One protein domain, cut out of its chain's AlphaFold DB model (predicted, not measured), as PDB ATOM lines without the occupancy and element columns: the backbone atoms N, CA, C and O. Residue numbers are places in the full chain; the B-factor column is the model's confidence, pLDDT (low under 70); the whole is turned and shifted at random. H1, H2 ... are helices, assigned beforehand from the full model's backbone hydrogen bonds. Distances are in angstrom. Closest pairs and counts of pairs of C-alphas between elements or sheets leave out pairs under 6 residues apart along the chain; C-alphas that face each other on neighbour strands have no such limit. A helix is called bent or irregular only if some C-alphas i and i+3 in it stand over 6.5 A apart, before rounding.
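Overview. This is residues 2 to 88 and 97 to 111 of the 557 residues of an uncharacterized protein of Legionella oakridgensis (UniProt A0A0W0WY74). The longest helix, H2, is bent like an L along one side of a small helical body; on another side H3 and H5 cross each other, and H1 sits across the first arm of H2. H4 lies far out from this body, at the end of the link of residues 61 to 73, which passes close to the middle of the domain before it leads outward. The printed part has 102 residues with five named helices, H1 to H5 in chain order, and no named strand, an all helix domain. It is only just compact, close to loose, with a radius of gyration of the C-alphas of 14.9 A, and its outline is only just elongated, with spans of 45 by 30 by 22 A.

Along the chain. Find C-alpha 21 at (116.581, 99.018, 139.091), where H2, residues 21 to 43, begins. By its hydrogen bonds it was assigned as one helix, but it is bent: C-alphas 33 and 36 are 8.7 A apart. Its arms are H2a, residues 21 to 33, 19.4 A long, and H2b, residues 36 to 43, 10.5 A long. Before it, H1 spans residues 2 to 9, starting from C-alpha 2 at (103.674, 92.452, 151.115). After it come H3, residues 49 to 60, 16.4 A, and H4, residues 74 to 82, 12.2 A. H5, residues 98 to 109, is 16.2 A long and ends at C-alpha 109, (118.000, 103.768, 156.436).

Arrangement. Start at the bend: H2a and H2b stand at a steep tilt of 68 degrees, only just short of about perpendicular, and run opposite ways. H1 touches H2a, with the C-alphas of Leu 8 and Arg 28 closest at 5.4 A, about perpendicular at 87 degrees. H3 is close to H2a but not clearly touching; the closest C-alphas, of Val 23 and Leu 60, are 6.5 A apart. H3 touches H5, the C-alphas of Val 55 and Ala 105 being closest at 4.9 A, at a steep tilt of 67 degrees, the same way. H4 touches no helix; it is apart from H2b and H5, for instance. Every O i to N i+4 pair is within hydrogen-bond range in H1, H2b, H3, H4 and H5, and 7 of 9 are in H2a.

Size, cuts and confidence. Look for the two C-alphas farthest apart at Asn 17 and Leu 82, 45.5 A from each other. Residues 89 to 96 are not printed, and C-alphas 88 and 97 are 13.2 A apart across this cut. The links H1 to H2 and H3 to H4 are long, and H2 to H3 is tight. In the B-factor column the mean pLDDT of the printed part is 77.7; residues 11 to 19 and 78 to 88 are under 70.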
ATOM      1  N   LYS A   2     104.836  92.462 152.033       75.75
ATOM      2  CA  LYS A   2     103.674  92.452 151.115       75.75
ATOM      3  C   LYS A   2     103.861  93.402 149.924       75.75
ATOM      4  O   LYS A   2     103.590  93.018 148.801       75.75
ATOM      5  N   GLU A   3     104.434  94.572 150.178       72.75
ATOM      6  CA  GLU A   3     104.744  95.571 149.152       72.75
ATOM      7  C   GLU A   3     105.884  95.148 148.201       72.75
ATOM      8  O   GLU A   3     105.793  95.348 146.997       72.75
ATOM      9  N   ILE A   4     106.927  94.463 148.698       74.50
ATOM     10  CA  ILE A   4     107.938  93.826 147.827       74.50
ATOM     11  C   ILE A   4     107.276  92.757 146.949       74.50
ATOM     12  O   ILE A   4     107.603  92.641 145.774       74.50
ATOM     13  N   VAL A   5     106.367  91.956 147.512       78.00
ATOM     14  CA  VAL A   5     105.648  90.916 146.765       78.00
ATOM     15  C   VAL A   5     104.787  91.549 145.675       78.00
ATOM     16  O   VAL A   5     104.941  91.169 144.520       78.00
ATOM     17  N   SER A   6     103.972  92.554 146.007       78.50
ATOM     18  CA  SER A   6     103.121  93.242 145.032       78.50
ATOM     19  C   SER A   6     103.940  93.917 143.933       78.50
ATOM     20  O   SER A   6     103.608  93.789 142.761       78.50
ATOM     21  N   LEU A   7     105.054  94.565 144.287       78.56
ATOM     22  CA  LEU A   7     105.968  95.198 143.335       78.56
ATOM     23  C   LEU A   7     106.620  94.178 142.391       78.56
ATOM     24  O   LEU A   7     106.790  94.445 141.208       78.56
ATOM     25  N   LEU A   8     106.985  92.991 142.883       79.00
ATOM     26  CA  LEU A   8     107.642  91.960 142.070       79.00
ATOM     27  C   LEU A   8     106.664  91.087 141.261       79.00
ATOM     28  O   LEU A   8     107.107  90.408 140.329       79.00
ATOM     29  N   GLU A   9     105.374  91.104 141.606       78.06
ATOM     30  CA  GLU A   9     104.279  90.415 140.905       78.06
ATOM     31  C   GLU A   9     103.683  91.216 139.747       78.06
ATOM     32  O   GLU A   9     103.037  90.628 138.883       78.06
ATOM     33  N   GLN A  10     103.940  92.524 139.676       75.62
ATOM     34  CA  GLN A  10     103.538  93.340 138.533       75.62
ATOM     35  C   GLN A  10     104.111  92.769 137.224       75.62
ATOM     36  O   GLN A  10     105.290  92.396 137.139       75.62
ATOM     37  N   ASN A  11     103.263  92.684 136.193       59.03
ATOM     38  CA  ASN A  11     103.639  92.175 134.869       59.03
ATOM     39  C   ASN A  11     104.698  93.077 134.216       59.03
ATOM     40  O   ASN A  11     105.728  92.579 133.747       59.03
ATOM     41  N   GLU A  12     104.520  94.390 134.328       63.22
ATOM     42  CA  GLU A  12     105.485  95.411 133.930       63.22
ATOM     43  C   GLU A  12     105.869  96.235 135.157       63.22
ATOM     44  O   GLU A  12     105.007  96.733 135.873       63.22
ATOM     45  N   ILE A  13     107.172  96.324 135.429       67.69
ATOM     46  CA  ILE A  13     107.710  97.167 136.498       67.69
ATOM     47  C   ILE A  13     108.392  98.331 135.802       67.69
ATOM     48  O   ILE A  13     109.308  98.108 135.007       67.69
ATOM     49  N   ASP A  14     107.984  99.553 136.125       64.56
ATOM     50  CA  ASP A  14     108.704 100.737 135.677       64.56
ATOM     51  C   ASP A  14     110.005 100.884 136.480       64.56
ATOM     52  O   ASP A  14     110.060 101.406 137.599       64.56
ATOM     53  N   PHE A  15     111.077 100.351 135.903       65.50
ATOM     54  CA  PHE A  15     112.405 100.370 136.496       65.50
ATOM     55  C   PHE A  15     112.988 101.791 136.603       65.50
ATOM     56  O   PHE A  15     113.890 101.989 137.414       65.50
ATOM     57  N   ALA A  16     112.473 102.780 135.859       60.72
ATOM     58  CA  ALA A  16     112.978 104.155 135.894       60.72
ATOM     59  C   ALA A  16     112.651 104.880 137.212       60.72
ATOM     60  O   ALA A  16     113.441 105.701 137.674       60.72
ATOM     61  N   ASN A  17     111.548 104.515 137.874       64.31
ATOM     62  CA  ASN A  17     111.104 105.149 139.125       64.31
ATOM     63  C   ASN A  17     111.847 104.661 140.378       64.31
ATOM     64  O   ASN A  17     111.559 105.097 141.492       64.31
ATOM     65  N   HIS A  18     112.800 103.744 140.227       67.06
ATOM     66  CA  HIS A  18     113.463 103.101 141.351       67.06
ATOM     67  C   HIS A  18     114.933 103.491 141.418       67.06
ATOM     68  O   HIS A  18     115.660 103.405 140.436       67.06
ATOM     69  N   LYS A  19     115.413 103.835 142.618       68.12
ATOM     70  CA  LYS A  19     116.799 104.285 142.846       68.12
ATOM     71  C   LYS A  19     117.862 103.247 142.442       68.12
ATOM     72  O   LYS A  19     119.007 103.616 142.198       68.12
ATOM     73  N   ARG A  20     117.495 101.956 142.413       71.81
ATOM     74  CA  ARG A  20     118.349 100.824 142.009       71.81
ATOM     75  C   ARG A  20     117.573  99.756 141.221       71.81
ATOM     76  O   ARG A  20     117.223  98.706 141.778       71.81
ATOM     77  N   PRO A  21     117.308  99.977 139.924       70.94
ATOM     78  CA  PRO A  21     116.581  99.018 139.091       70.94
ATOM     79  C   PRO A  21     117.280  97.652 138.999       70.94
ATOM     80  O   PRO A  21     116.633  96.602 138.946       70.94
ATOM     81  N   GLU A  22     118.612  97.634 139.067       72.88
ATOM     82  CA  GLU A  22     119.427  96.425 139.025       72.88
ATOM     83  C   GLU A  22     119.174  95.472 140.201       72.88
ATOM     84  O   GLU A  22     119.280  94.251 140.045       72.88
ATOM     85  N   VAL A  23     118.806  96.000 141.371       76.25
ATOM     86  CA  VAL A  23     118.481  95.202 142.560       76.25
ATOM     87  C   VAL A  23     117.114  94.544 142.389       76.25
ATOM     88  O   VAL A  23     116.977  93.340 142.638       76.25
ATOM     89  N   ILE A  24     116.132  95.298 141.892       77.75
ATOM     90  CA  ILE A  24     114.751  94.843 141.679       77.75
ATOM     91  C   ILE A  24     114.706  93.705 140.665       77.75
ATOM     92  O   ILE A  24     114.072  92.683 140.923       77.75
ATOM     93  N   MET A  25     115.459  93.797 139.567       72.75
ATOM     94  CA  MET A  25     115.570  92.702 138.594       72.75
ATOM     95  C   MET A  25     116.093  91.402 139.227       72.75
ATOM     96  O   MET A  25     115.549  90.315 139.001       72.75
ATOM     97  N   VAL A  26     117.128  91.488 140.074       73.94
ATOM     98  CA  VAL A  26     117.676  90.309 140.765       73.94
ATOM     99  C   VAL A  26     116.665  89.735 141.758       73.94
ATOM    100  O   VAL A  26     116.586  88.508 141.898       73.94
ATOM    101  N   LEU A  27     115.917  90.593 142.455       78.00
ATOM    102  CA  LEU A  27     114.849  90.184 143.362       78.00
ATOM    103  C   LEU A  27     113.725  89.484 142.593       78.00
ATOM    104  O   LEU A  27     113.411  88.349 142.944       78.00
ATOM    105  N   ARG A  28     113.228  90.056 141.490       79.62
ATOM    106  CA  ARG A  28     112.181  89.466 140.634       79.62
ATOM    107  C   ARG A  28     112.555  88.059 140.176       79.62
ATOM    108  O   ARG A  28     111.793  87.112 140.359       79.62
ATOM    109  N   ARG A  29     113.787  87.880 139.684       74.81
ATOM    110  CA  ARG A  29     114.309  86.564 139.276       74.81
ATOM    111  C   ARG A  29     114.336  85.551 140.425       74.81
ATOM    112  O   ARG A  29     114.049  84.373 140.216       74.81
ATOM    113  N   LYS A  30     114.726  85.968 141.634       78.06
ATOM    114  CA  LYS A  30     114.737  85.078 142.808       78.06
ATOM    115  C   LYS A  30     113.320  84.746 143.266       78.06
ATOM    116  O   LYS A  30     113.050  83.581 143.535       78.06
ATOM    117  N   PHE A  31     112.424  85.729 143.293       81.00
ATOM    118  CA  PHE A  31     111.027  85.540 143.674       81.00
ATOM    119  C   PHE A  31     110.315  84.553 142.747       81.00
ATOM    120  O   PHE A  31     109.701  83.628 143.258       81.00
ATOM    121  N   ARG A  32     110.524  84.608 141.423       77.75
ATOM    122  CA  ARG A  32     109.951  83.617 140.482       77.75
ATOM    123  C   ARG A  32     110.203  82.151 140.857       77.75
ATOM    124  O   ARG A  32     109.405  81.295 140.511       77.75
ATOM    125  N   THR A  33     111.318  81.848 141.526       74.31
ATOM    126  CA  THR A  33     111.714  80.462 141.845       74.31
ATOM    127  C   THR A  33     111.674  80.126 143.334       74.31
ATOM    128  O   THR A  33     111.759  78.955 143.691       74.31
ATOM    129  N   GLN A  34     111.616  81.128 144.216       80.56
ATOM    130  CA  GLN A  34     111.792  80.956 145.664       80.56
ATOM    131  C   GLN A  34     110.809  81.792 146.499       80.56
ATOM    132  O   GLN A  34     111.040  81.942 147.697       80.56
ATOM    133  N   LYS A  35     109.743  82.346 145.899       82.31
ATOM    134  CA  LYS A  35     108.770  83.246 146.549       82.31
ATOM    135  C   LYS A  35     108.310  82.728 147.912       82.31
ATOM    136  O   LYS A  35     108.557  83.390 148.918       82.31
ATOM    137  N   ASP A  36     107.718  81.539 147.962       83.31
ATOM    138  CA  ASP A  36     107.109  81.028 149.197       83.31
ATOM    139  C   ASP A  36     108.155  80.780 150.284       83.31
ATOM    140  O   ASP A  36     107.951  81.096 151.455       83.31
ATOM    141  N   TRP A  37     109.338  80.308 149.887       82.94
ATOM    142  CA  TRP A  37     110.453  80.101 150.805       82.94
ATOM    143  C   TRP A  37     111.016  81.419 151.358       82.94
ATOM    144  O   TRP A  37     111.369  81.494 152.540       82.94
ATOM    145  N   ILE A  38     111.080  82.465 150.528       84.44
ATOM    146  CA  ILE A  38     111.477  83.821 150.921       84.44
ATOM    147  C   ILE A  38     110.468  84.398 151.923       84.44
ATOM    148  O   ILE A  38     110.876  84.870 152.985       84.44
ATOM    149  N   ILE A  39     109.168  84.313 151.623       84.56
ATOM    150  CA  ILE A  39     108.090  84.822 152.483       84.56
ATOM    151  C   ILE A  39     108.081  84.081 153.823       84.56
ATOM    152  O   ILE A  39     108.142  84.713 154.878       84.56
ATOM    153  N   ALA A  40     108.097  82.746 153.801       85.44
ATOM    154  CA  ALA A  40     108.105  81.934 155.014       85.44
ATOM    155  C   ALA A  40     109.340  82.208 155.890       85.44
ATOM    156  O   ALA A  40     109.233  82.282 157.114       85.44
ATOM    157  N   SER A  41     110.516  82.398 155.280       85.25
ATOM    158  CA  SER A  41     111.741  82.727 156.020       85.25
ATOM    159  C   SER A  41     111.689  84.120 156.647       85.25
ATOM    160  O   SER A  41     112.169  84.294 157.766       85.25
ATOM    161  N   PHE A  42     111.101  85.100 155.954       85.81
ATOM    162  CA  PHE A  42     110.927  86.459 156.466       85.81
ATOM    163  C   PHE A  42     109.947  86.498 157.643       85.81
ATOM    164  O   PHE A  42     110.262  87.072 158.681       85.81
ATOM    165  N   ASN A  43     108.806  85.814 157.530       86.06
ATOM    166  CA  ASN A  43     107.776  85.792 158.575       86.06
ATOM    167  C   ASN A  43     108.282  85.185 159.894       86.06
ATOM    168  O   ASN A  43     107.873  85.609 160.971       86.06
ATOM    169  N   GLN A  44     109.236  84.250 159.835       86.25
ATOM    170  CA  GLN A  44     109.867  83.674 161.028       86.25
ATOM    171  C   GLN A  44     110.673  84.675 161.869       86.25
ATOM    172  O   GLN A  44     110.988  84.362 163.011       86.25
ATOM    173  N   TYR A  45     111.048  85.839 161.329       85.19
ATOM    174  CA  TYR A  45     111.736  86.866 162.115       85.19
ATOM    175  C   TYR A  45     110.800  87.663 163.026       85.19
ATOM    176  O   TYR A  45     111.305  88.332 163.926       85.19
ATOM    177  N   GLN A  46     109.480  87.604 162.794       87.81
ATOM    178  CA  GLN A  46     108.476  88.340 163.573       87.81
ATOM    179  C   GLN A  46     108.884  89.814 163.763       87.81
ATOM    180  O   GLN A  46     109.068  90.300 164.882       87.81
ATOM    181  N   PHE A  47     109.151  90.501 162.649       88.50
ATOM    182  CA  PHE A  47     109.429  91.935 162.664       88.50
ATOM    183  C   PHE A  47     108.156  92.711 163.006       88.50
ATOM    184  O   PHE A  47     107.073  92.341 162.551       88.50
ATOM    185  N   THR A  48     108.290  93.798 163.764       89.50
ATOM    186  CA  THR A  48     107.221  94.806 163.856       89.50
ATOM    187  C   THR A  48     107.054  95.517 162.507       89.50
ATOM    188  O   THR A  48     107.902  95.386 161.623       89.50
ATOM    189  N   GLU A  49     105.980  96.283 162.316       86.12
ATOM    190  CA  GLU A  49     105.761  97.006 161.052       86.12
ATOM    191  C   GLU A  49     106.904  97.983 160.739       86.12
ATOM    192  O   GLU A  49     107.489  97.912 159.657       86.12
ATOM    193  N   ALA A  50     107.315  98.788 161.723       86.44
ATOM    194  CA  ALA A  50     108.431  99.726 161.589       86.44
ATOM    195  C   ALA A  50     109.777  99.023 161.320       86.44
ATOM    196  O   ALA A  50     110.614  99.509 160.558       86.44
ATOM    197  N   GLU A  51     110.008  97.857 161.934       88.94
ATOM    198  CA  GLU A  51     111.181  97.026 161.641       88.94
ATOM    199  C   GLU A  51     111.128  96.475 160.209       88.94
ATOM    200  O   GLU A  51     112.122  96.521 159.483       88.94
ATOM    201  N   SER A  52     109.966  95.972 159.789       85.75
ATOM    202  CA  SER A  52     109.746  95.410 158.458       85.75
ATOM    203  C   SER A  52     109.978  96.451 157.364       85.75
ATOM    204  O   SER A  52     110.564  96.113 156.335       85.75
ATOM    205  N   GLU A  53     109.561  97.698 157.578       86.31
ATOM    206  CA  GLU A  53     109.763  98.801 156.636       86.31
ATOM    207  C   GLU A  53     111.255  99.103 156.425       86.31
ATOM    208  O   GLU A  53     111.737  99.106 155.289       86.31
ATOM    209  N   LYS A  54     112.031  99.228 157.512       87.94
ATOM    210  CA  LYS A  54     113.490  99.431 157.441       87.94
ATOM    211  C   LYS A  54     114.194  98.280 156.728       87.94
ATOM    212  O   LYS A  54     115.060  98.491 155.879       87.94
ATOM    213  N   VAL A  55     113.827  97.041 157.061       86.88
ATOM    214  CA  VAL A  55     114.408  95.845 156.432       86.88
ATOM    215  C   VAL A  55     114.064  95.800 154.943       86.88
ATOM    216  O   VAL A  55     114.916  95.462 154.122       86.88
ATOM    217  N   GLN A  56     112.841  96.175 154.577       85.50
ATOM    218  CA  GLN A  56     112.408  96.272 153.190       85.50
ATOM    219  C   GLN A  56     113.209  97.318 152.410       85.50
ATOM    220  O   GLN A  56     113.727  96.992 151.340       85.50
ATOM    221  N   GLN A  57     113.379  98.524 152.953       84.06
ATOM    222  CA  GLN A  57     114.206  99.562 152.331       84.06
ATOM    223  C   GLN A  57     115.647  99.080 152.127       84.06
ATOM    224  O   GLN A  57     116.196  99.225 151.037       84.06
ATOM    225  N   ALA A  58     116.238  98.403 153.114       84.50
ATOM    226  CA  ALA A  58     117.593  97.865 152.999       84.50
ATOM    227  C   ALA A  58     117.736  96.773 151.921       84.50
ATOM    228  O   ALA A  58     118.777  96.677 151.264       84.50
ATOM    229  N   ILE A  59     116.697  95.954 151.707       85.56
ATOM    230  CA  ILE A  59     116.659  94.967 150.614       85.56
ATOM    231  C   ILE A  59     116.582  95.669 149.255       85.56
ATOM    232  O   ILE A  59     117.305  95.283 148.334       85.56
ATOM    233  N   LEU A  60     115.729  96.689 149.125       82.56
ATOM    234  CA  LEU A  60     115.534  97.447 147.884       82.56
ATOM    235  C   LEU A  60     116.763  98.299 147.526       82.56
ATOM    236  O   LEU A  60     117.141  98.371 146.358       82.56
ATOM    237  N   ASN A  61     117.455  98.844 148.528       81.56
ATOM    238  CA  ASN A  61     118.733  99.545 148.371       81.56
ATOM    239  C   ASN A  61     119.895  98.602 148.012       81.56
ATOM    240  O   ASN A  61     120.965  99.056 147.610       81.56
ATOM    241  N   GLY A  62     119.704  97.284 148.141       75.88
ATOM    242  CA  GLY A  62     120.724  96.273 147.864       75.88
ATOM    243  C   GLY A  62     121.780  96.122 148.963       75.88
ATOM    244  O   GLY A  62     122.724  95.345 148.785       75.88
ATOM    245  N   ASP A  63     121.623  96.804 150.097       80.88
ATOM    246  CA  ASP A  63     122.524  96.705 151.250       80.88
ATOM    247  C   ASP A  63     122.297  95.414 152.045       80.88
ATOM    248  O   ASP A  63     123.241  94.845 152.595       80.88
ATOM    249  N   LEU A  64     121.062  94.899 152.035       82.69
ATOM    250  CA  LEU A  64     120.704  93.612 152.619       82.69
ATOM    251  C   LEU A  64     120.373  92.583 151.533       82.69
ATOM    252  O   LEU A  64     119.396  92.687 150.789       82.69
ATOM    253  N   ARG A  65     121.171  91.519 151.465       82.44
ATOM    254  CA  ARG A  65     120.955  90.433 150.511       82.44
ATOM    255  C   ARG A  65     119.815  89.529 150.977       82.44
ATOM    256  O   ARG A  65     119.921  88.857 151.997       82.44
ATOM    257  N   ILE A  66     118.769  89.373 150.161       81.25
ATOM    258  CA  ILE A  66     117.583  88.574 150.541       81.25
ATOM    259  C   ILE A  66     117.889  87.106 150.885       81.25
ATOM    260  O   ILE A  66     117.164  86.463 151.635       81.25
ATOM    261  N   THR A  67     118.986  86.552 150.360       79.31
ATOM    262  CA  THR A  67     119.391  85.170 150.666       79.31
ATOM    263  C   THR A  67     119.958  84.993 152.067       79.31
ATOM    264  O   THR A  67     120.077  83.854 152.515       79.31
ATOM    265  N   ASP A  68     120.329  86.083 152.727       80.44
ATOM    266  CA  ASP A  68     120.918  86.066 154.064       80.44
ATOM    267  C   ASP A  68     119.808  86.029 155.137       80.44
ATOM    268  O   ASP A  68     120.065  85.726 156.297       80.44
ATOM    269  N   LEU A  69     118.547  86.211 154.716       81.94
ATOM    270  CA  LEU A  69     117.332  86.034 155.520       81.94
ATOM    271  C   LEU A  69     116.759  84.607 155.447       81.94
ATOM    272  O   LEU A  69     115.866  84.249 156.210       81.94
ATOM    273  N   LEU A  70     117.235  83.773 154.519       84.00
ATOM    274  CA  LEU A  70     116.609  82.478 154.237       84.00
ATOM    275  C   LEU A  70     116.944  81.422 155.291       84.00
ATOM    276  O   LEU A  70     118.119  81.137 155.543       84.00
ATOM    277  N   LYS A  71     115.912  80.744 155.814       82.06
ATOM    278  CA  LYS A  71     116.090  79.515 156.598       82.06
ATOM    279  C   LYS A  71     116.621  78.422 155.683       82.06
ATOM    280  O   LYS A  71     115.966  78.054 154.714       82.06
ATOM    281  N   ARG A  72     117.808  77.897 155.981       78.81
ATOM    282  CA  ARG A  72     118.431  76.856 155.157       78.81
ATOM    283  C   ARG A  72     117.828  75.478 155.460       78.81
ATOM    284  O   ARG A  72     117.525  75.207 156.620       78.81
ATOM    285  N   PRO A  73     117.648  74.611 154.445       77.88
ATOM    286  CA  PRO A  73     117.241  73.227 154.673       77.88
ATOM    287  C   PRO A  73     118.355  72.450 155.386       77.88
ATOM    288  O   PRO A  73     119.528  72.815 155.287       77.88
ATOM    289  N   PHE A  74     117.999  71.349 156.054       75.44
ATOM    290  CA  PHE A  74     118.957  70.475 156.744       75.44
ATOM    291  C   PHE A  74     120.111  70.026 155.834       75.44
ATOM    292  O   PHE A  74     121.266  70.036 156.250       75.44
ATOM    293  N   SER A  75     119.822  69.759 154.557       71.81
ATOM    294  CA  SER A  75     120.824  69.401 153.546       71.81
ATOM    295  C   SER A  75     121.954  70.427 153.411       71.81
ATOM    296  O   SER A  75     123.095  70.046 153.172       71.81
ATOM    297  N   HIS A  76     121.686  71.722 153.622       73.88
ATOM    298  CA  HIS A  76     122.733  72.743 153.637       73.88
ATOM    299  C   HIS A  76     123.648  72.590 154.853       73.88
ATOM    300  O   HIS A  76     124.855  72.746 154.719       73.88
ATOM    301  N   TYR A  77     123.097  72.315 156.036       70.19
ATOM    302  CA  TYR A  77     123.890  72.131 157.254       70.19
ATOM    303  C   TYR A  77     124.719  70.852 157.181       70.19
ATOM    304  O   TYR A  77     125.918  70.897 157.442       70.19
ATOM    305  N   PHE A  78     124.109  69.759 156.723       67.88
ATOM    306  CA  PHE A  78     124.795  68.500 156.457       67.88
ATOM    307  C   PHE A  78     125.941  68.687 155.453       67.88
ATOM    308  O   PHE A  78     127.067  68.272 155.706       67.88
ATOM    309  N   TRP A  79     125.698  69.408 154.355       65.12
ATOM    310  CA  TRP A  79     126.738  69.708 153.372       65.12
ATOM    311  C   TRP A  79     127.821  70.648 153.911       65.12
ATOM    312  O   TRP A  79     129.003  70.434 153.655       65.12
ATOM    313  N   SER A  80     127.471  71.690 154.668       65.75
ATOM    314  CA  SER A  80     128.458  72.580 155.296       65.75
ATOM    315  C   SER A  80     129.326  71.834 156.316       65.75
ATOM    316  O   SER A  80     130.523  72.116 156.392       65.75
ATOM    317  N   PHE A  81     128.760  70.863 157.040       64.38
ATOM    318  CA  PHE A  81     129.486  69.959 157.938       64.38
ATOM    319  C   PHE A  81     130.444  69.055 157.165       64.38
ATOM    320  O   PHE A  81     131.651  69.094 157.398       64.38
ATOM    321  N   LEU A  82     129.925  68.345 156.161       55.31
ATOM    322  CA  LEU A  82     130.702  67.443 155.315       55.31
ATOM    323  C   LEU A  82     131.775  68.163 154.493       55.31
ATOM    324  O   LEU A  82     132.704  67.526 154.031       55.31
ATOM    325  N   THR A  83     131.667  69.482 154.314       57.81
ATOM    326  CA  THR A  83     132.637  70.316 153.590       57.81
ATOM    327  C   THR A  83     133.460  71.211 154.512       57.81
ATOM    328  O   THR A  83     133.943  72.247 154.065       57.81
ATOM    329  N   PHE A  84     133.576  70.868 155.803       59.72
ATOM    330  CA  PHE A  84     134.364  71.593 156.813       59.72
ATOM    331  C   PHE A  84     134.251  73.125 156.719       59.72
ATOM    332  O   PHE A  84     135.214  73.892 156.911       59.72
ATOM    333  N   LYS A  85     133.032  73.611 156.459       64.19
ATOM    334  CA  LYS A  85     132.673  75.028 156.552       64.19
ATOM    335  C   LYS A  85     132.340  75.376 157.992       64.19
ATOM    336  O   LYS A  85     131.313  75.977 158.283       64.19
ATOM    337  N   TRP A  86     133.251  75.022 158.889       60.59
ATOM    338  CA  TRP A  86     133.125  75.245 160.321       60.59
ATOM    339  C   TRP A  86     132.865  76.710 160.673       60.59
ATOM    340  O   TRP A  86     132.149  76.964 161.624       60.59
ATOM    341  N   GLY A  87     133.353  77.667 159.874       59.34
ATOM    342  CA  GLY A  87     133.002  79.085 160.021       59.34
ATOM    343  C   GLY A  87     131.501  79.346 159.891       59.34
ATOM    344  O   GLY A  87     130.937  80.014 160.749       59.34
ATOM    345  N   GLU A  88     130.842  78.734 158.900       65.12
ATOM    346  CA  GLU A  88     129.385  78.817 158.721       65.12
ATOM    347  C   GLU A  88     128.629  78.056 159.822       65.12
ATOM    348  O   GLU A  88     127.511  78.423 160.155       65.12
ATOM    349  N   SER A  97     120.904  86.690 162.249       81.81
ATOM    350  CA  SER A  97     120.001  86.871 163.387       81.81
ATOM    351  C   SER A  97     119.127  88.119 163.206       81.81
ATOM    352  O   SER A  97     119.471  89.032 162.453       81.81
ATOM    353  N   LYS A  98     117.988  88.189 163.911       86.00
ATOM    354  CA  LYS A  98     117.086  89.357 163.861       86.00
ATOM    355  C   LYS A  98     117.844  90.662 164.151       86.00
ATOM    356  O   LYS A  98     117.686  91.638 163.428       86.00
ATOM    357  N   GLN A  99     118.714  90.648 165.162       84.31
ATOM    358  CA  GLN A  99     119.515  91.806 165.570       84.31
ATOM    359  C   GLN A  99     120.504  92.245 164.481       84.31
ATOM    360  O   GLN A  99     120.600  93.432 164.183       84.31
ATOM    361  N   GLU A 100     121.200  91.300 163.845       82.88
ATOM    362  CA  GLU A 100     122.126  91.588 162.740       82.88
ATOM    363  C   GLU A 100     121.403  92.186 161.527       82.88
ATOM    364  O   GLU A 100     121.889  93.141 160.920       82.88
ATOM    365  N   VAL A 101     120.217  91.664 161.200       85.50
ATOM    366  CA  VAL A 101     119.373  92.192 160.120       85.50
ATOM    367  C   VAL A 101     118.945  93.630 160.411       85.50
ATOM    368  O   VAL A 101     119.060  94.489 159.539       85.50
ATOM    369  N   LEU A 102     118.501  93.912 161.639       86.69
ATOM    370  CA  LEU A 102     118.065  95.250 162.044       86.69
ATOM    371  C   LEU A 102     119.211  96.262 162.086       86.69
ATOM    372  O   LEU A 102     119.004  97.419 161.728       86.69
ATOM    373  N   GLN A 103     120.420  95.845 162.469       85.50
ATOM    374  CA  GLN A 103     121.599  96.714 162.424       85.50
ATOM    375  C   GLN A 103     121.927  97.141 160.992       85.50
ATOM    376  O   GLN A 103     122.108  98.329 160.740       85.50
ATOM    377  N   ILE A 104     121.933  96.201 160.037       83.50
ATOM    378  CA  ILE A 104     122.132  96.529 158.614       83.50
ATOM    379  C   ILE A 104     121.019  97.451 158.125       83.50
ATOM    380  O   ILE A 104     121.292  98.445 157.456       83.50
ATOM    381  N   ALA A 105     119.771  97.125 158.467       84.81
ATOM    382  CA  ALA A 105     118.615  97.892 158.035       84.81
ATOM    383  C   ALA A 105     118.646  99.333 158.556       84.81
ATOM    384  O   ALA A 105     118.368 100.260 157.804       84.81
ATOM    385  N   THR A 106     119.061  99.523 159.809       86.12
ATOM    386  CA  THR A 106     119.191 100.845 160.437       86.12
ATOM    387  C   THR A 106     120.343 101.652 159.833       86.12
ATOM    388  O   THR A 106     120.193 102.842 159.576       86.12
ATOM    389  N   CYS A 107     121.491 101.026 159.547       83.25
ATOM    390  CA  CYS A 107     122.579 101.705 158.837       83.25
ATOM    391  C   CYS A 107     122.146 102.132 157.425       83.25
ATOM    392  O   CYS A 107     122.367 103.280 157.047       83.25
ATOM    393  N   SER A 108     121.469 101.247 156.683       84.00
ATOM    394  CA  SER A 108     120.966 101.544 155.335       84.00
ATOM    395  C   SER A 108     119.926 102.671 155.345       84.00
ATOM    396  O   SER A 108     120.026 103.582 154.526       84.00
ATOM    397  N   SER A 109     118.984 102.680 156.302       82.56
ATOM    398  CA  SER A 109     118.000 103.768 156.436       82.56
ATOM    399  C   SER A 109     118.654 105.115 156.748       82.56
ATOM    400  O   SER A 109     118.164 106.153 156.319       82.56
ATOM    401  N   ASN A 110     119.791 105.099 157.447       83.44
ATOM    402  CA  ASN A 110     120.567 106.295 157.775       83.44
ATOM    403  C   ASN A 110     121.559 106.693 156.662       83.44
ATOM    404  O   ASN A 110     122.348 107.618 156.853       83.44
ATOM    405  N   GLY A 111     121.577 105.986 155.524       75.12
ATOM    406  CA  GLY A 111     122.515 106.233 154.424       75.12
ATOM    407  C   GLY A 111     123.973 105.869 154.734       75.12
ATOM    408  O   GLY A 111     124.877 106.308 154.028       75.12
TER     409      GLY A 111